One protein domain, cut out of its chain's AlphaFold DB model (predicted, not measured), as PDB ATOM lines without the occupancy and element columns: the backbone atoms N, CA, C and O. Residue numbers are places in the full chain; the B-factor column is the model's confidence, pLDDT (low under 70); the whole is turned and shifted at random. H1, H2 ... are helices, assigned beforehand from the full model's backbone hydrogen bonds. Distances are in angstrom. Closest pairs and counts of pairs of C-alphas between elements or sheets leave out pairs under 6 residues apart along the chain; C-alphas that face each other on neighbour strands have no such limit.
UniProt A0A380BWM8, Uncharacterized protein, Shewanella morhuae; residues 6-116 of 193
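What this domain is: This is residues 6 to 116 of the 193 residues of an uncharacterized protein of Shewanella morhuae (UniProt A0A380BWM8). Four helices make an up-and-down bundle, each running against the one before, with H2 and H3 between H1 and H4. The end of H4, residues 109 to 116, sticks out, and a long loop, residues 25 to 51, joins H1 to H2. The printed part has 111 residues, 77 of them in the four named helices, with no named strand; its class is all helix, and it is compact, with a radius of gyration of the C-alphas of 14.6 A and spans of 49 by 33 by 25 A.

How they stand to each other: H1, residues 6 to 24, touches H2, residues 52 to 69, in a hairpin at a shallow tilt of 26 degrees; the closest C-alphas, of Ala 12 and Ala 63, are 5.4 A apart. H3, residues 74 to 87, and H4, residues 91 to 116, form a hairpin at 10 degrees, the closest C-alphas being Cys 81 and Ser 97, 5.5 A. H1 and H4 are apart. In these four helices every O i to N i+4 pair is within hydrogen-bond range.

Where its parts are: H1 begins at C-alpha 6 (244.979, 152.156, 159.263) and spans 26.9 A, H2 26.1 A, H3 19.7 A. H4 spans 37.5 A to C-alpha 116 (248.270, 132.711, 180.858).

The domain as a whole: The printed part has no cut. Residues 30 to 51 and 110 to 115 have pLDDT under 70.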
ATOM      1  N   THR A   6     245.213 150.760 159.647       94.62
ATOM      2  CA  THR A   6     244.979 152.156 159.263       94.62
ATOM      3  C   THR A   6     243.781 152.264 158.328       94.62
ATOM      4  O   THR A   6     242.895 153.075 158.568       94.62
ATOM      5  N   ALA A   7     243.707 151.402 157.307       91.06
ATOM      6  CA  ALA A   7     242.591 151.401 156.363       91.06
ATOM      7  C   ALA A   7     241.250 151.105 157.055       91.06
ATOM      8  O   ALA A   7     240.273 151.805 156.802       91.06
ATOM      9  N   LEU A   8     241.209 150.126 157.968       90.88
ATOM     10  CA  LEU A   8     240.001 149.830 158.748       90.88
ATOM     11  C   LEU A   8     239.550 151.029 159.588       90.88
ATOM     12  O   LEU A   8     238.371 151.379 159.563       90.88
ATOM     13  N   ALA A   9     240.482 151.679 160.286       93.56
ATOM     14  CA  ALA A   9     240.181 152.871 161.070       93.56
ATOM     15  C   ALA A   9     239.651 154.018 160.191       93.56
ATOM     16  O   ALA A   9     238.730 154.729 160.591       93.56
ATOM     17  N   THR A  10     240.202 154.193 158.983       93.25
ATOM     18  CA  THR A  10     239.824 155.297 158.091       93.25
ATOM     19  C   THR A  10     238.428 155.076 157.531       93.25
ATOM     20  O   THR A  10     237.630 156.012 157.493       93.25
ATOM     21  N   ILE A  11     238.112 153.840 157.137       90.69
ATOM     22  CA  ILE A  11     236.777 153.491 156.645       90.69
ATOM     23  C   ILE A  11     235.747 153.692 157.759       90.69
ATOM     24  O   ILE A  11     234.757 154.378 157.533       90.69
ATOM     25  N   ALA A  12     236.017 153.210 158.977       90.88
ATOM     26  CA  ALA A  12     235.112 153.386 160.112       90.88
ATOM     27  C   ALA A  12     234.855 154.864 160.444       90.88
ATOM     28  O   ALA A  12     233.715 155.258 160.690       90.88
ATOM     29  N   LEU A  13     235.902 155.696 160.423       93.44
ATOM     30  CA  LEU A  13     235.775 157.137 160.634       93.44
ATOM     31  C   LEU A  13     234.925 157.789 159.538       93.44
ATOM     32  O   LEU A  13     234.013 158.554 159.842       93.44
ATOM     33  N   THR A  14     235.211 157.468 158.276       91.12
ATOM     34  CA  THR A  14     234.514 158.038 157.114       91.12
ATOM     35  C   THR A  14     233.041 157.631 157.098       91.12
ATOM     36  O   THR A  14     232.174 158.474 156.871       91.12
ATOM     37  N   ASP A  15     232.750 156.367 157.406       88.25
ATOM     38  CA  ASP A  15     231.385 155.864 157.535       88.25
ATOM     39  C   ASP A  15     230.642 156.598 158.649       88.25
ATOM     40  O   ASP A  15     229.540 157.096 158.427       88.25
ATOM     41  N   MET A  16     231.263 156.761 159.820       90.00
ATOM     42  CA  MET A  16     230.644 157.481 160.931       90.00
ATOM     43  C   MET A  16     230.399 158.962 160.593       90.00
ATOM     44  O   MET A  16     229.344 159.502 160.932       90.00
ATOM     45  N   MET A  17     231.328 159.624 159.889       90.50
ATOM     46  CA  MET A  17     231.141 160.999 159.402       90.50
ATOM     47  C   MET A  17     229.925 161.102 158.481       90.50
ATOM     48  O   MET A  17     229.095 161.997 158.649       90.50
ATOM     49  N   TYR A  18     229.800 160.181 157.524       88.06
ATOM     50  CA  TYR A  18     228.673 160.169 156.601       88.06
ATOM     51  C   TYR A  18     227.358 159.850 157.317       88.06
ATOM     52  O   TYR A  18     226.349 160.515 157.087       88.06
ATOM     53  N   GLN A  19     227.361 158.882 158.233       85.44
ATOM     54  CA  GLN A  19     226.189 158.529 159.027       85.44
ATOM     55  C   GLN A  19     225.700 159.710 159.872       85.44
ATOM     56  O   GLN A  19     224.498 159.977 159.909       85.44
ATOM     57  N   LEU A  20     226.620 160.457 160.491       86.31
ATOM     58  CA  LEU A  20     226.288 161.656 161.255       86.31
ATOM     59  C   LEU A  20     225.786 162.788 160.349       86.31
ATOM     60  O   LEU A  20     224.832 163.479 160.703       86.31
ATOM     61  N   PHE A  21     226.380 162.961 159.166       86.94
ATOM     62  CA  PHE A  21     225.882 163.899 158.159       86.94
ATOM     63  C   PHE A  21     224.444 163.562 157.748       86.94
ATOM     64  O   PHE A  21     223.590 164.449 157.739       86.94
ATOM     65  N   CYS A  22     224.155 162.292 157.459       83.62
ATOM     66  CA  CYS A  22     222.807 161.847 157.127       83.62
ATOM     67  C   CYS A  22     221.828 162.092 158.274       83.62
ATOM     68  O   CYS A  22     220.763 162.661 158.044       83.62
ATOM     69  N   TYR A  23     222.216 161.736 159.498       81.94
ATOM     70  CA  TYR A  23     221.412 161.953 160.694       81.94
ATOM     71  C   TYR A  23     221.070 163.437 160.908       81.94
ATOM     72  O   TYR A  23     219.901 163.783 161.054       81.94
ATOM     73  N   ASN A  24     222.064 164.328 160.833       82.81
ATOM     74  CA  ASN A  24     221.881 165.768 161.051       82.81
ATOM     75  C   ASN A  24     221.035 166.462 159.970       82.81
ATOM     76  O   ASN A  24     220.584 167.586 160.178       82.81
ATOM     77  N   ASN A  25     220.843 165.823 158.813       83.50
ATOM     78  CA  ASN A  25     220.063 166.351 157.692       83.50
ATOM     79  C   ASN A  25     218.759 165.566 157.466       83.50
ATOM     80  O   ASN A  25     218.200 165.619 156.373       83.50
ATOM     81  N   ASP A  26     218.288 164.815 158.470       78.38
ATOM     82  CA  ASP A  26     217.051 164.023 158.405       78.38
ATOM     83  C   ASP A  26     217.003 163.023 157.234       78.38
ATOM     84  O   ASP A  26     215.940 162.657 156.722       78.38
ATOM     85  N   MET A  27     218.171 162.551 156.804       79.00
ATOM     86  CA  MET A  27     218.302 161.525 155.779       79.00
ATOM     87  C   MET A  27     218.358 160.132 156.405       79.00
ATOM     88  O   MET A  27     218.721 159.943 157.566       79.00
ATOM     89  N   ARG A  28     218.032 159.112 155.603       71.38
ATOM     90  CA  ARG A  28     218.196 157.716 156.023       71.38
ATOM     91  C   ARG A  28     219.672 157.418 156.258       71.38
ATOM     92  O   ARG A  28     220.506 157.723 155.410       71.38
ATOM     93  N   VAL A  29     219.975 156.769 157.377       70.94
ATOM     94  CA  VAL A  29     221.346 156.432 157.765       70.94
ATOM     95  C   VAL A  29     221.586 154.946 157.572       70.94
ATOM     96  O   VAL A  29     220.819 154.135 158.093       70.94
ATOM     97  N   TYR A  30     222.617 154.581 156.810       67.38
ATOM     98  CA  TYR A  30     222.945 153.178 156.571       67.38
ATOM     99  C   TYR A  30     223.676 152.550 157.765       67.38
ATOM    100  O   TYR A  30     224.349 153.238 158.531       67.38
ATOM    101  N   LYS A  31     223.570 151.228 157.900       60.31
ATOM    102  CA  LYS A  31     224.197 150.416 158.942       60.31
ATOM    103  C   LYS A  31     225.363 149.603 158.381       60.31
ATOM    104  O   LYS A  31     225.151 148.737 157.535       60.31
ATOM    105  N   GLY A  32     226.552 149.827 158.941       50.97
ATOM    106  CA  GLY A  32     227.762 149.033 158.702       50.97
ATOM    107  C   GLY A  32     228.614 149.477 157.508       50.97
ATOM    108  O   GLY A  32     228.175 150.271 156.678       50.97
ATOM    109  N   PHE A  33     229.836 148.933 157.454       50.19
ATOM    110  CA  PHE A  33     230.780 149.084 156.340       50.19
ATOM    111  C   PHE A  33     230.094 148.717 155.025       50.19
ATOM    112  O   PHE A  33     229.400 147.701 154.984       50.19
ATOM    113  N   GLN A  34     230.305 149.508 153.968       47.09
ATOM    114  CA  GLN A  34     229.740 149.287 152.631       47.09
ATOM    115  C   GLN A  34     229.783 147.806 152.196       47.09
ATOM    116  O   GLN A  34     230.759 147.338 151.615       47.09
ATOM    117  N   GLN A  35     228.695 147.067 152.423       41.47
ATOM    118  CA  GLN A  35     228.424 145.819 151.724       41.47
ATOM    119  C   GLN A  35     227.563 146.149 150.509       41.47
ATOM    120  O   GLN A  35     226.488 146.740 150.616       41.47
ATOM    121  N   GLN A  36     228.066 145.783 149.332       37.03
ATOM    122  CA  GLN A  36     227.315 145.837 148.085       37.03
ATOM    123  C   GLN A  36     226.066 144.954 148.208       37.03
ATOM    124  O   GLN A  36     226.168 143.732 148.223       37.03
ATOM    125  N   GLY A  37     224.883 145.565 148.297       38.69
ATOM    126  CA  GLY A  37     223.620 144.828 148.296       38.69
ATOM    127  C   GLY A  37     222.502 145.578 149.005       38.69
ATOM    128  O   GLY A  37     222.345 145.492 150.218       38.69
ATOM    129  N   GLY A  38     221.702 146.321 148.241       35.84
ATOM    130  CA  GLY A  38     220.556 147.066 148.754       35.84
ATOM    131  C   GLY A  38     219.443 146.149 149.264       35.84
ATOM    132  O   GLY A  38     218.568 145.749 148.503       35.84
ATOM    133  N   SER A  39     219.436 145.873 150.567       41.06
ATOM    134  CA  SER A  39     218.240 145.446 151.300       41.06
ATOM    135  C   SER A  39     217.795 146.541 152.281       41.06
ATOM    136  O   SER A  39     218.603 147.273 152.853       41.06
ATOM    137  N   SER A  40     216.490 146.690 152.505       42.28
ATOM    138  CA  SER A  40     215.932 147.678 153.442       42.28
ATOM    139  C   SER A  40     216.268 147.403 154.919       42.28
ATOM    140  O   SER A  40     215.971 148.240 155.765       42.28
ATOM    141  N   ARG A  41     216.929 146.277 155.238       43.25
ATOM    142  CA  ARG A  41     217.412 145.921 156.587       43.25
ATOM    143  C   ARG A  41     218.701 146.648 157.001       43.25
ATOM    144  O   ARG A  41     219.150 146.470 158.129       43.25
ATOM    145  N   HIS A  42     219.286 147.463 156.121       51.53
ATOM    146  CA  HIS A  42     220.553 148.166 156.361       51.53
ATOM    147  C   HIS A  42     220.386 149.628 156.782       51.53
ATOM    148  O   HIS A  42     221.319 150.399 156.613       51.53
ATOM    149  N   TRP A  43     219.226 150.043 157.293       53.12
ATOM    150  CA  TRP A  43     218.977 151.443 157.653       53.12
ATOM    151  C   TRP A  43     218.568 151.563 159.117       53.12
ATOM    152  O   TRP A  43     217.744 150.781 159.591       53.12
ATOM    153  N   TYR A  44     219.109 152.552 159.826       55.97
ATOM    154  CA  TYR A  44     218.571 152.938 161.127       55.97
ATOM    155  C   TYR A  44     217.266 153.703 160.928       55.97
ATOM    156  O   TYR A  44     217.200 154.655 160.148       55.97
ATOM    157  N   SER A  45     216.239 153.339 161.693       49.25
ATOM    158  CA  SER A  45     215.235 154.306 162.119       49.25
ATOM    159  C   SER A  45     215.760 154.934 163.404       49.25
ATOM    160  O   SER A  45     215.610 154.358 164.481       49.25
ATOM    161  N   PHE A  46     216.441 156.072 163.294       55.06
ATOM    162  CA  PHE A  46     216.771 156.839 164.485       55.06
ATOM    163  C   PHE A  46     215.474 157.272 165.152       55.06
ATOM    164  O   PHE A  46     214.672 157.999 164.564       55.06
ATOM    165  N   ASP A  47     215.244 156.765 166.358       49.81
ATOM    166  CA  ASP A  47     214.092 157.166 167.136       49.81
ATOM    167  C   ASP A  47     214.352 158.580 167.657       49.81
ATOM    168  O   ASP A  47     215.218 158.786 168.508       49.81
ATOM    169  N   ARG A  48     213.614 159.565 167.134       52.50
ATOM    170  CA  ARG A  48     213.658 160.946 167.638       52.50
ATOM    171  C   ARG A  48     213.212 161.042 169.107       52.50
ATOM    172  O   ARG A  48     213.433 162.084 169.719       52.50
ATOM    173  N   ALA A  49     212.591 159.998 169.669       47.41
ATOM    174  CA  ALA A  49     212.273 159.913 171.092       47.41
ATOM    175  C   ALA A  49     213.493 159.550 171.963       47.41
ATOM    176  O   ALA A  49     213.526 159.918 173.139       47.41
ATOM    177  N   ASN A  50     214.512 158.883 171.407       52.22
ATOM    178  CA  ASN A  50     215.787 158.688 172.096       52.22
ATOM    179  C   ASN A  50     216.623 159.968 172.023       52.22
ATOM    180  O   ASN A  50     216.665 160.655 171.005       52.22
ATOM    181  N   SER A  51     217.308 160.306 173.122       65.12
ATOM    182  CA  SER A  51     218.130 161.519 173.171       65.12
ATOM    183  C   SER A  51     219.207 161.498 172.081       65.12
ATOM    184  O   SER A  51     219.843 160.470 171.870       65.12
ATOM    185  N   ASP A  52     219.472 162.648 171.462       76.25
ATOM    186  CA  ASP A  52     220.520 162.853 170.448       76.25
ATOM    187  C   ASP A  52     221.888 162.260 170.851       76.25
ATOM    188  O   ASP A  52     222.618 161.668 170.056       76.25
ATOM    189  N   LYS A  53     222.184 162.311 172.154       78.38
ATOM    190  CA  LYS A  53     223.377 161.710 172.754       78.38
ATOM    191  C   LYS A  53     223.428 160.191 172.565       78.38
ATOM    192  O   LYS A  53     224.491 159.654 172.285       78.38
ATOM    193  N   TRP A  54     222.300 159.498 172.707       77.50
ATOM    194  CA  TRP A  54     222.217 158.044 172.545       77.50
ATOM    195  C   TRP A  54     222.492 157.628 171.097       77.50
ATOM    196  O   TRP A  54     223.286 156.718 170.868       77.50
ATOM    197  N   ASN A  55     221.929 158.357 170.129       76.50
ATOM    198  CA  ASN A  55     222.159 158.116 168.702       76.50
ATOM    199  C   ASN A  55     223.645 158.271 168.343       76.50
ATOM    200  O   ASN A  55     224.220 157.409 167.681       76.50
ATOM    201  N   GLN A  56     224.295 159.319 168.854       84.62
ATOM    202  CA  GLN A  56     225.734 159.533 168.671       84.62
ATOM    203  C   GLN A  56     226.586 158.437 169.326       84.62
ATOM    204  O   GLN A  56     227.570 157.993 168.741       84.62
ATOM    205  N   MET A  57     226.216 157.974 170.527       84.75
ATOM    206  CA  MET A  57     226.929 156.878 171.195       84.75
ATOM    207  C   MET A  57     226.817 155.564 170.419       84.75
ATOM    208  O   MET A  57     227.809 154.852 170.294       84.75
ATOM    209  N   MET A  58     225.635 155.267 169.879       82.75
ATOM    210  CA  MET A  58     225.390 154.062 169.090       82.75
ATOM    211  C   MET A  58     226.238 154.042 167.809       82.75
ATOM    212  O   MET A  58     226.850 153.023 167.513       82.75
ATOM    213  N   LEU A  59     226.361 155.173 167.100       85.25
ATOM    214  CA  LEU A  59     227.227 155.273 165.915       85.25
ATOM    215  C   LEU A  59     228.692 154.922 166.223       85.25
ATOM    216  O   LEU A  59     229.334 154.203 165.458       85.25
ATOM    217  N   VAL A  60     229.209 155.388 167.364       88.44
ATOM    218  CA  VAL A  60     230.565 155.042 167.819       88.44
ATOM    219  C   VAL A  60     230.682 153.548 168.126       88.44
ATOM    220  O   VAL A  60     231.672 152.920 167.751       88.44
ATOM    221  N   ASP A  61     229.688 152.973 168.804       84.94
ATOM    222  CA  ASP A  61     229.687 151.553 169.153       84.94
ATOM    223  C   ASP A  61     229.695 150.667 167.903       84.94
ATOM    224  O   ASP A  61     230.541 149.778 167.793       84.94
ATOM    225  N   ASP A  62     228.825 150.962 166.937       83.75
ATOM    226  CA  ASP A  62     228.721 150.218 165.683       83.75
ATOM    227  C   ASP A  62     230.000 150.329 164.837       83.75
ATOM    228  O   ASP A  62     230.445 149.335 164.254       83.75
ATOM    229  N   ALA A  63     230.640 151.504 164.799       89.06
ATOM    230  CA  ALA A  63     231.916 151.690 164.108       89.06
ATOM    231  C   ALA A  63     233.022 150.813 164.721       89.06
ATOM    232  O   ALA A  63     233.742 150.116 163.999       89.06
ATOM    233  N   VAL A  64     233.132 150.796 166.055       87.06
ATOM    234  CA  VAL A  64     234.121 149.971 166.768       87.06
ATOM    235  C   VAL A  64     233.839 148.482 166.590       87.06
ATOM    236  O   VAL A  64     234.757 147.725 166.276       87.06
ATOM    237  N   GLU A  65     232.588 148.044 166.736       82.75
ATOM    238  CA  GLU A  65     232.214 146.641 166.531       82.75
ATOM    239  C   GLU A  65     232.486 146.172 165.102       82.75
ATOM    240  O   GLU A  65     233.016 145.077 164.900       82.75
ATOM    241  N   SER A  66     232.173 147.001 164.105       82.25
ATOM    242  CA  SER A  66     232.438 146.681 162.705       82.25
ATOM    243  C   SER A  66     233.937 146.559 162.428       82.25
ATOM    244  O   SER A  66     234.353 145.621 161.750       82.25
ATOM    245  N   MET A  67     234.772 147.448 162.979       87.31
ATOM    246  CA  MET A  67     236.229 147.314 162.852       87.31
ATOM    247  C   MET A  67     236.728 145.989 163.428       87.31
ATOM    248  O   MET A  67     237.475 145.281 162.755       87.31
ATOM    249  N   LEU A  68     236.299 145.636 164.644       82.69
ATOM    250  CA  LEU A  68     236.723 144.400 165.309       82.69
ATOM    251  C   LEU A  68     236.290 143.154 164.517       82.69
ATOM    252  O   LEU A  68     237.107 142.267 164.286       82.69
ATOM    253  N   LYS A  69     235.049 143.121 164.008       80.25
ATOM    254  CA  LYS A  69     234.543 142.018 163.165       80.25
ATOM    255  C   LYS A  69     235.328 141.827 161.866       80.25
ATOM    256  O   LYS A  69     235.410 140.711 161.368       80.25
ATOM    257  N   ASN A  70     235.926 142.890 161.329       80.75
ATOM    258  CA  ASN A  70     236.751 142.838 160.118       80.75
ATOM    259  C   ASN A  70     238.247 142.585 160.410       80.75
ATOM    260  O   ASN A  70     239.099 142.837 159.558       80.75
ATOM    261  N   GLY A  71     238.587 142.091 161.607       80.12
ATOM    262  CA  GLY A  71     239.966 141.778 161.998       80.12
ATOM    263  C   GLY A  71     240.771 142.990 162.479       80.12
ATOM    264  O   GLY A  71     242.005 142.951 162.515       80.12
ATOM    265  N   GLY A  72     240.091 144.084 162.827       84.25
ATOM    266  CA  GLY A  72     240.700 145.234 163.481       84.25
ATOM    267  C   GLY A  72     241.203 144.870 164.876       84.25
ATOM    268  O   GLY A  72     240.523 144.199 165.645       84.25
ATOM    269  N   SER A  73     242.404 145.327 165.210       88.44
ATOM    270  CA  SER A  73     242.998 145.189 166.535       88.44
ATOM    271  C   SER A  73     242.852 146.482 167.336       88.44
ATOM    272  O   SER A  73     242.316 147.490 166.865       88.44
ATOM    273  N   ILE A  74     243.408 146.492 168.548       91.00
ATOM    274  CA  ILE A  74     243.540 147.704 169.363       91.00
ATOM    275  C   ILE A  74     244.222 148.864 168.625       91.00
ATOM    276  O   ILE A  74     243.933 150.020 168.921       91.00
ATOM    277  N   ILE A  75     245.089 148.576 167.649       92.00
ATOM    278  CA  ILE A  75     245.754 149.603 166.842       92.00
ATOM    279  C   ILE A  75     244.722 150.341 165.983       92.00
ATOM    280  O   ILE A  75     244.693 151.569 166.006       92.00
ATOM    281  N   ALA A  76     243.838 149.620 165.281       93.69
ATOM    282  CA  ALA A  76     242.772 150.239 164.490       93.69
ATOM    283  C   ALA A  76     241.816 151.052 165.373       93.69
ATOM    284  O   ALA A  76     241.515 152.202 165.059       93.69
ATOM    285  N   VAL A  77     241.401 150.500 166.521       93.19
ATOM    286  CA  VAL A  77     240.535 151.220 167.471       93.19
ATOM    287  C   VAL A  77     241.232 152.474 168.013       93.19
ATOM    288  O   VAL A  77     240.603 153.523 168.123       93.19
ATOM    289  N   GLY A  78     242.531 152.397 168.314       94.94
ATOM    290  CA  GLY A  78     243.333 153.530 168.775       94.94
ATOM    291  C   GLY A  78     243.426 154.653 167.742       94.94
ATOM    292  O   GLY A  78     243.146 155.802 168.078       94.94
ATOM    293  N   LEU A  79     243.743 154.315 166.487       97.12
ATOM    294  CA  LEU A  79     243.783 155.271 165.372       97.12
ATOM    295  C   LEU A  79     242.418 155.927 165.143       97.12
ATOM    296  O   LEU A  79     242.331 157.148 165.038       97.12
ATOM    297  N   PHE A  80     241.347 155.130 165.139       96.75
ATOM    298  CA  PHE A  80     239.983 155.642 165.033       96.75
ATOM    299  C   PHE A  80     239.672 156.651 166.146       96.75
ATOM    300  O   PHE A  80     239.216 157.752 165.856       96.75
ATOM    301  N   CYS A  81     239.974 156.329 167.409       95.19
ATOM    302  CA  CYS A  81     239.705 157.229 168.536       95.19
ATOM    303  C   CYS A  81     240.509 158.533 168.465       95.19
ATOM    304  O   CYS A  81     239.997 159.596 168.827       95.19
ATOM    305  N   GLN A  82     241.754 158.461 167.991       96.44
ATOM    306  CA  GLN A  82     242.562 159.649 167.753       96.44
ATOM    307  C   GLN A  82     241.890 160.550 166.711       96.44
ATOM    308  O   GLN A  82     241.604 161.710 167.002       96.44
ATOM    309  N   TRP A  83     241.551 160.011 165.539       96.94
ATOM    310  CA  TRP A  83     240.928 160.803 164.479       96.94
ATOM    311  C   TRP A  83     239.528 161.293 164.829       96.94
ATOM    312  O   TRP A  83     239.143 162.381 164.414       96.94
ATOM    313  N   VAL A  84     238.776 160.553 165.647       95.69
ATOM    314  CA  VAL A  84     237.508 161.039 166.199       95.69
ATOM    315  C   VAL A  84     237.707 162.361 166.945       95.69
ATOM    316  O   VAL A  84     236.908 163.280 166.785       95.69
ATOM    317  N   THR A  85     238.782 162.470 167.724       91.62
ATOM    318  CA  THR A  85     239.110 163.680 168.491       91.62
ATOM    319  C   THR A  85     239.551 164.836 167.585       91.62
ATOM    320  O   THR A  85     239.365 165.996 167.936       91.62
ATOM    321  N   GLU A  86     240.111 164.530 166.412       93.44
ATOM    322  CA  GLU A  86     240.531 165.524 165.416       93.44
ATOM    323  C   GLU A  86     239.359 166.021 164.548       93.44
ATOM    324  O   GLU A  86     239.327 167.187 164.161       93.44
ATOM    325  N   VAL A  87     238.394 165.149 164.242       92.69
ATOM    326  CA  VAL A  87     237.316 165.422 163.274       92.69
ATOM    327  C   VAL A  87     236.029 165.916 163.929       92.69
ATOM    328  O   VAL A  87     235.328 166.751 163.355       92.69
ATOM    329  N   PHE A  88     235.678 165.409 165.111       92.12
ATOM    330  CA  PHE A  88     234.396 165.710 165.749       92.12
ATOM    331  C   PHE A  88     234.569 166.665 166.926       92.12
ATOM    332  O   PHE A  88     235.452 166.499 167.756       92.12
ATOM    333  N   SER A  89     233.651 167.623 167.051       91.00
ATOM    334  CA  SER A  89     233.551 168.514 168.215       91.00
ATOM    335  C   SER A  89     232.573 168.012 169.286       91.00
ATOM    336  O   SER A  89     232.486 168.599 170.365       91.00
ATOM    337  N   SER A  90     231.821 166.936 169.016       91.62
ATOM    338  CA  SER A  90     230.865 166.381 169.979       91.62
ATOM    339  C   SER A  90     231.584 165.697 171.143       91.62
ATOM    340  O   SER A  90     232.203 164.642 170.987       91.62
ATOM    341  N   GLU A  91     231.416 166.253 172.344       93.12
ATOM    342  CA  GLU A  91     231.948 165.680 173.584       93.12
ATOM    343  C   GLU A  91     231.414 164.260 173.843       93.12
ATOM    344  O   GLU A  91     232.123 163.419 174.396       93.12
ATOM    345  N   VAL A  92     230.180 163.964 173.418       91.38
ATOM    346  CA  VAL A  92     229.568 162.636 173.569       91.38
ATOM    347  C   VAL A  92     230.299 161.605 172.714       91.38
ATOM    348  O   VAL A  92     230.658 160.543 173.226       91.38
ATOM    349  N   ILE A  93     230.565 161.935 171.446       92.50
ATOM    350  CA  ILE A  93     231.294 161.066 170.514       92.50
ATOM    351  C   ILE A  93     232.712 160.813 171.042       92.50
ATOM    352  O   ILE A  93     233.119 159.660 171.175       92.50
ATOM    353  N   ILE A  94     233.431 161.870 171.435       93.75
ATOM    354  CA  ILE A  94     234.805 161.760 171.951       93.75
ATOM    355  C   ILE A  94     234.848 160.904 173.225       93.75
ATOM    356  O   ILE A  94     235.639 159.960 173.320       93.75
ATOM    357  N   LYS A  95     233.980 161.181 174.212       93.62
ATOM    358  CA  LYS A  95     233.925 160.403 175.462       93.62
ATOM    359  C   LYS A  95     233.578 158.944 175.202       93.62
ATOM    360  O   LYS A  95     234.197 158.066 175.803       93.62
ATOM    361  N   ARG A  96     232.617 158.671 174.315       93.44
ATOM    362  CA  ARG A  96     232.231 157.295 173.993       93.44
ATOM    363  C   ARG A  96     233.351 156.552 173.275       93.44
ATOM    364  O   ARG A  96     233.628 155.415 173.643       93.44
ATOM    365  N   SER A  97     234.043 157.199 172.340       93.44
ATOM    366  CA  SER A  97     235.176 156.607 171.623       93.44
ATOM    367  C   SER A  97     236.295 156.218 172.589       93.44
ATOM    368  O   SER A  97     236.755 155.077 172.589       93.44
ATOM    369  N   ASN A  98     236.662 157.123 173.501       92.00
ATOM    370  CA  ASN A  98     237.658 156.843 174.535       92.00
ATOM    371  C   ASN A  98     237.217 155.726 175.489       92.00
ATOM    372  O   ASN A  98     238.018 154.852 175.821       92.00
ATOM    373  N   PHE A  99     235.945 155.712 175.898       90.94
ATOM    374  CA  PHE A  99     235.386 154.619 176.693       90.94
ATOM    375  C   PHE A  99     235.524 153.272 175.971       90.94
ATOM    376  O   PHE A  99     235.965 152.300 176.580       90.94
ATOM    377  N   LYS A 100     235.206 153.208 174.672       89.31
ATOM    378  CA  LYS A 100     235.333 151.981 173.875       89.31
ATOM    379  C   LYS A 100     236.785 151.538 173.713       89.31
ATOM    380  O   LYS A 100     237.047 150.349 173.839       89.31
ATOM    381  N   LEU A 101     237.732 152.459 173.527       91.50
ATOM    382  CA  LEU A 101     239.159 152.118 173.509       91.50
ATOM    383  C   LEU A 101     239.619 151.495 174.830       91.50
ATOM    384  O   LEU A 101     240.336 150.496 174.815       91.50
ATOM    385  N   GLN A 102     239.206 152.064 175.966       86.38
ATOM    386  CA  GLN A 102     239.529 151.502 177.281       86.38
ATOM    387  C   GLN A 102     238.859 150.145 177.489       86.38
ATOM    388  O   GLN A 102     239.518 149.208 177.920       86.38
ATOM    389  N   GLN A 103     237.593 149.997 177.093       82.06
ATOM    390  CA  GLN A 103     236.902 148.710 177.139       82.06
ATOM    391  C   GLN A 103     237.644 147.640 176.322       82.06
ATOM    392  O   GLN A 103     237.839 146.531 176.812       82.06
ATOM    393  N   THR A 104     238.105 147.968 175.110       80.88
ATOM    394  CA  THR A 104     238.891 147.051 174.270       80.88
ATOM    395  C   THR A 104     240.238 146.707 174.908       80.88
ATOM    396  O   THR A 104     240.647 145.551 174.859       80.88
ATOM    397  N   LYS A 105     240.919 147.673 175.544       82.69
ATOM    398  CA  LYS A 105     242.153 147.423 176.312       82.69
ATOM    399  C   LYS A 105     241.919 146.434 177.440       82.69
ATOM    400  O   LYS A 105     242.571 145.396 177.469       82.69
ATOM    401  N   THR A 106     240.948 146.725 178.303       77.44
ATOM    402  CA  THR A 106     240.601 145.861 179.433       77.44
ATOM    403  C   THR A 106     240.244 144.463 178.948       77.44
ATOM    404  O   THR A 106     240.719 143.495 179.520       77.44
ATOM    405  N   LEU A 107     239.469 144.338 177.868       71.00
ATOM    406  CA  LEU A 107     239.098 143.056 177.267       71.00
ATOM    407  C   LEU A 107     240.316 142.251 176.794       71.00
ATOM    408  O   LEU A 107     240.381 141.049 177.032       71.00
ATOM    409  N   LEU A 108     241.292 142.902 176.158       71.94
ATOM    410  CA  LEU A 108     242.518 142.243 175.699       71.94
ATOM    411  C   LEU A 108     243.436 141.840 176.856       71.94
ATOM    412  O   LEU A 108     243.978 140.741 176.834       71.94
ATOM    413  N   GLU A 109     243.589 142.693 177.870       72.94
ATOM    414  CA  GLU A 109     244.348 142.376 179.088       72.94
ATOM    415  C   GLU A 109     243.717 141.197 179.833       72.94
ATOM    416  O   GLU A 109     244.405 140.243 180.185       72.94
ATOM    417  N   SER A 110     242.393 141.236 179.975       65.69
ATOM    418  CA  SER A 110     241.560 140.189 180.565       65.69
ATOM    419  C   SER A 110     241.721 138.852 179.844       65.69
ATOM    420  O   SER A 110     241.904 137.809 180.468       65.69
ATOM    421  N   LYS A 111     241.683 138.880 178.506       67.31
ATOM    422  CA  LYS A 111     241.913 137.701 177.670       67.31
ATOM    423  C   LYS A 111     243.334 137.161 177.851       67.31
ATOM    424  O   LYS A 111     243.494 135.970 178.077       67.31
ATOM    425  N   ALA A 112     244.349 138.021 177.802       68.38
ATOM    426  CA  ALA A 112     245.746 137.610 177.945       68.38
ATOM    427  C   ALA A 112     246.063 137.053 179.346       68.38
ATOM    428  O   ALA A 112     246.908 136.170 179.496       68.38
ATOM    429  N   GLU A 113     245.409 137.574 180.385       66.06
ATOM    430  CA  GLU A 113     245.475 137.031 181.742       66.06
ATOM    431  C   GLU A 113     244.851 135.636 181.804       66.06
ATOM    432  O   GLU A 113     245.473 134.714 182.329       66.06
ATOM    433  N   PHE A 114     243.665 135.461 181.218       65.31
ATOM    434  CA  PHE A 114     243.034 134.151 181.112       65.31
ATOM    435  C   PHE A 114     243.922 133.155 180.354       65.31
ATOM    436  O   PHE A 114     244.191 132.086 180.880       65.31
ATOM    437  N   GLU A 115     244.448 133.509 179.179       67.12
ATOM    438  CA  GLU A 115     245.349 132.649 178.389       67.12
ATOM    439  C   GLU A 115     246.561 132.167 179.177       67.12
ATOM    440  O   GLU A 115     247.003 131.033 179.016       67.12
ATOM    441  N   ARG A 116     247.110 133.034 180.027       71.31
ATOM    442  CA  ARG A 116     248.270 132.711 180.858       71.31
ATOM    443  C   ARG A 116     247.925 131.773 182.010       71.31
ATOM    444  O   ARG A 116     248.781 131.001 182.430       71.31
TER     445      ARG A 116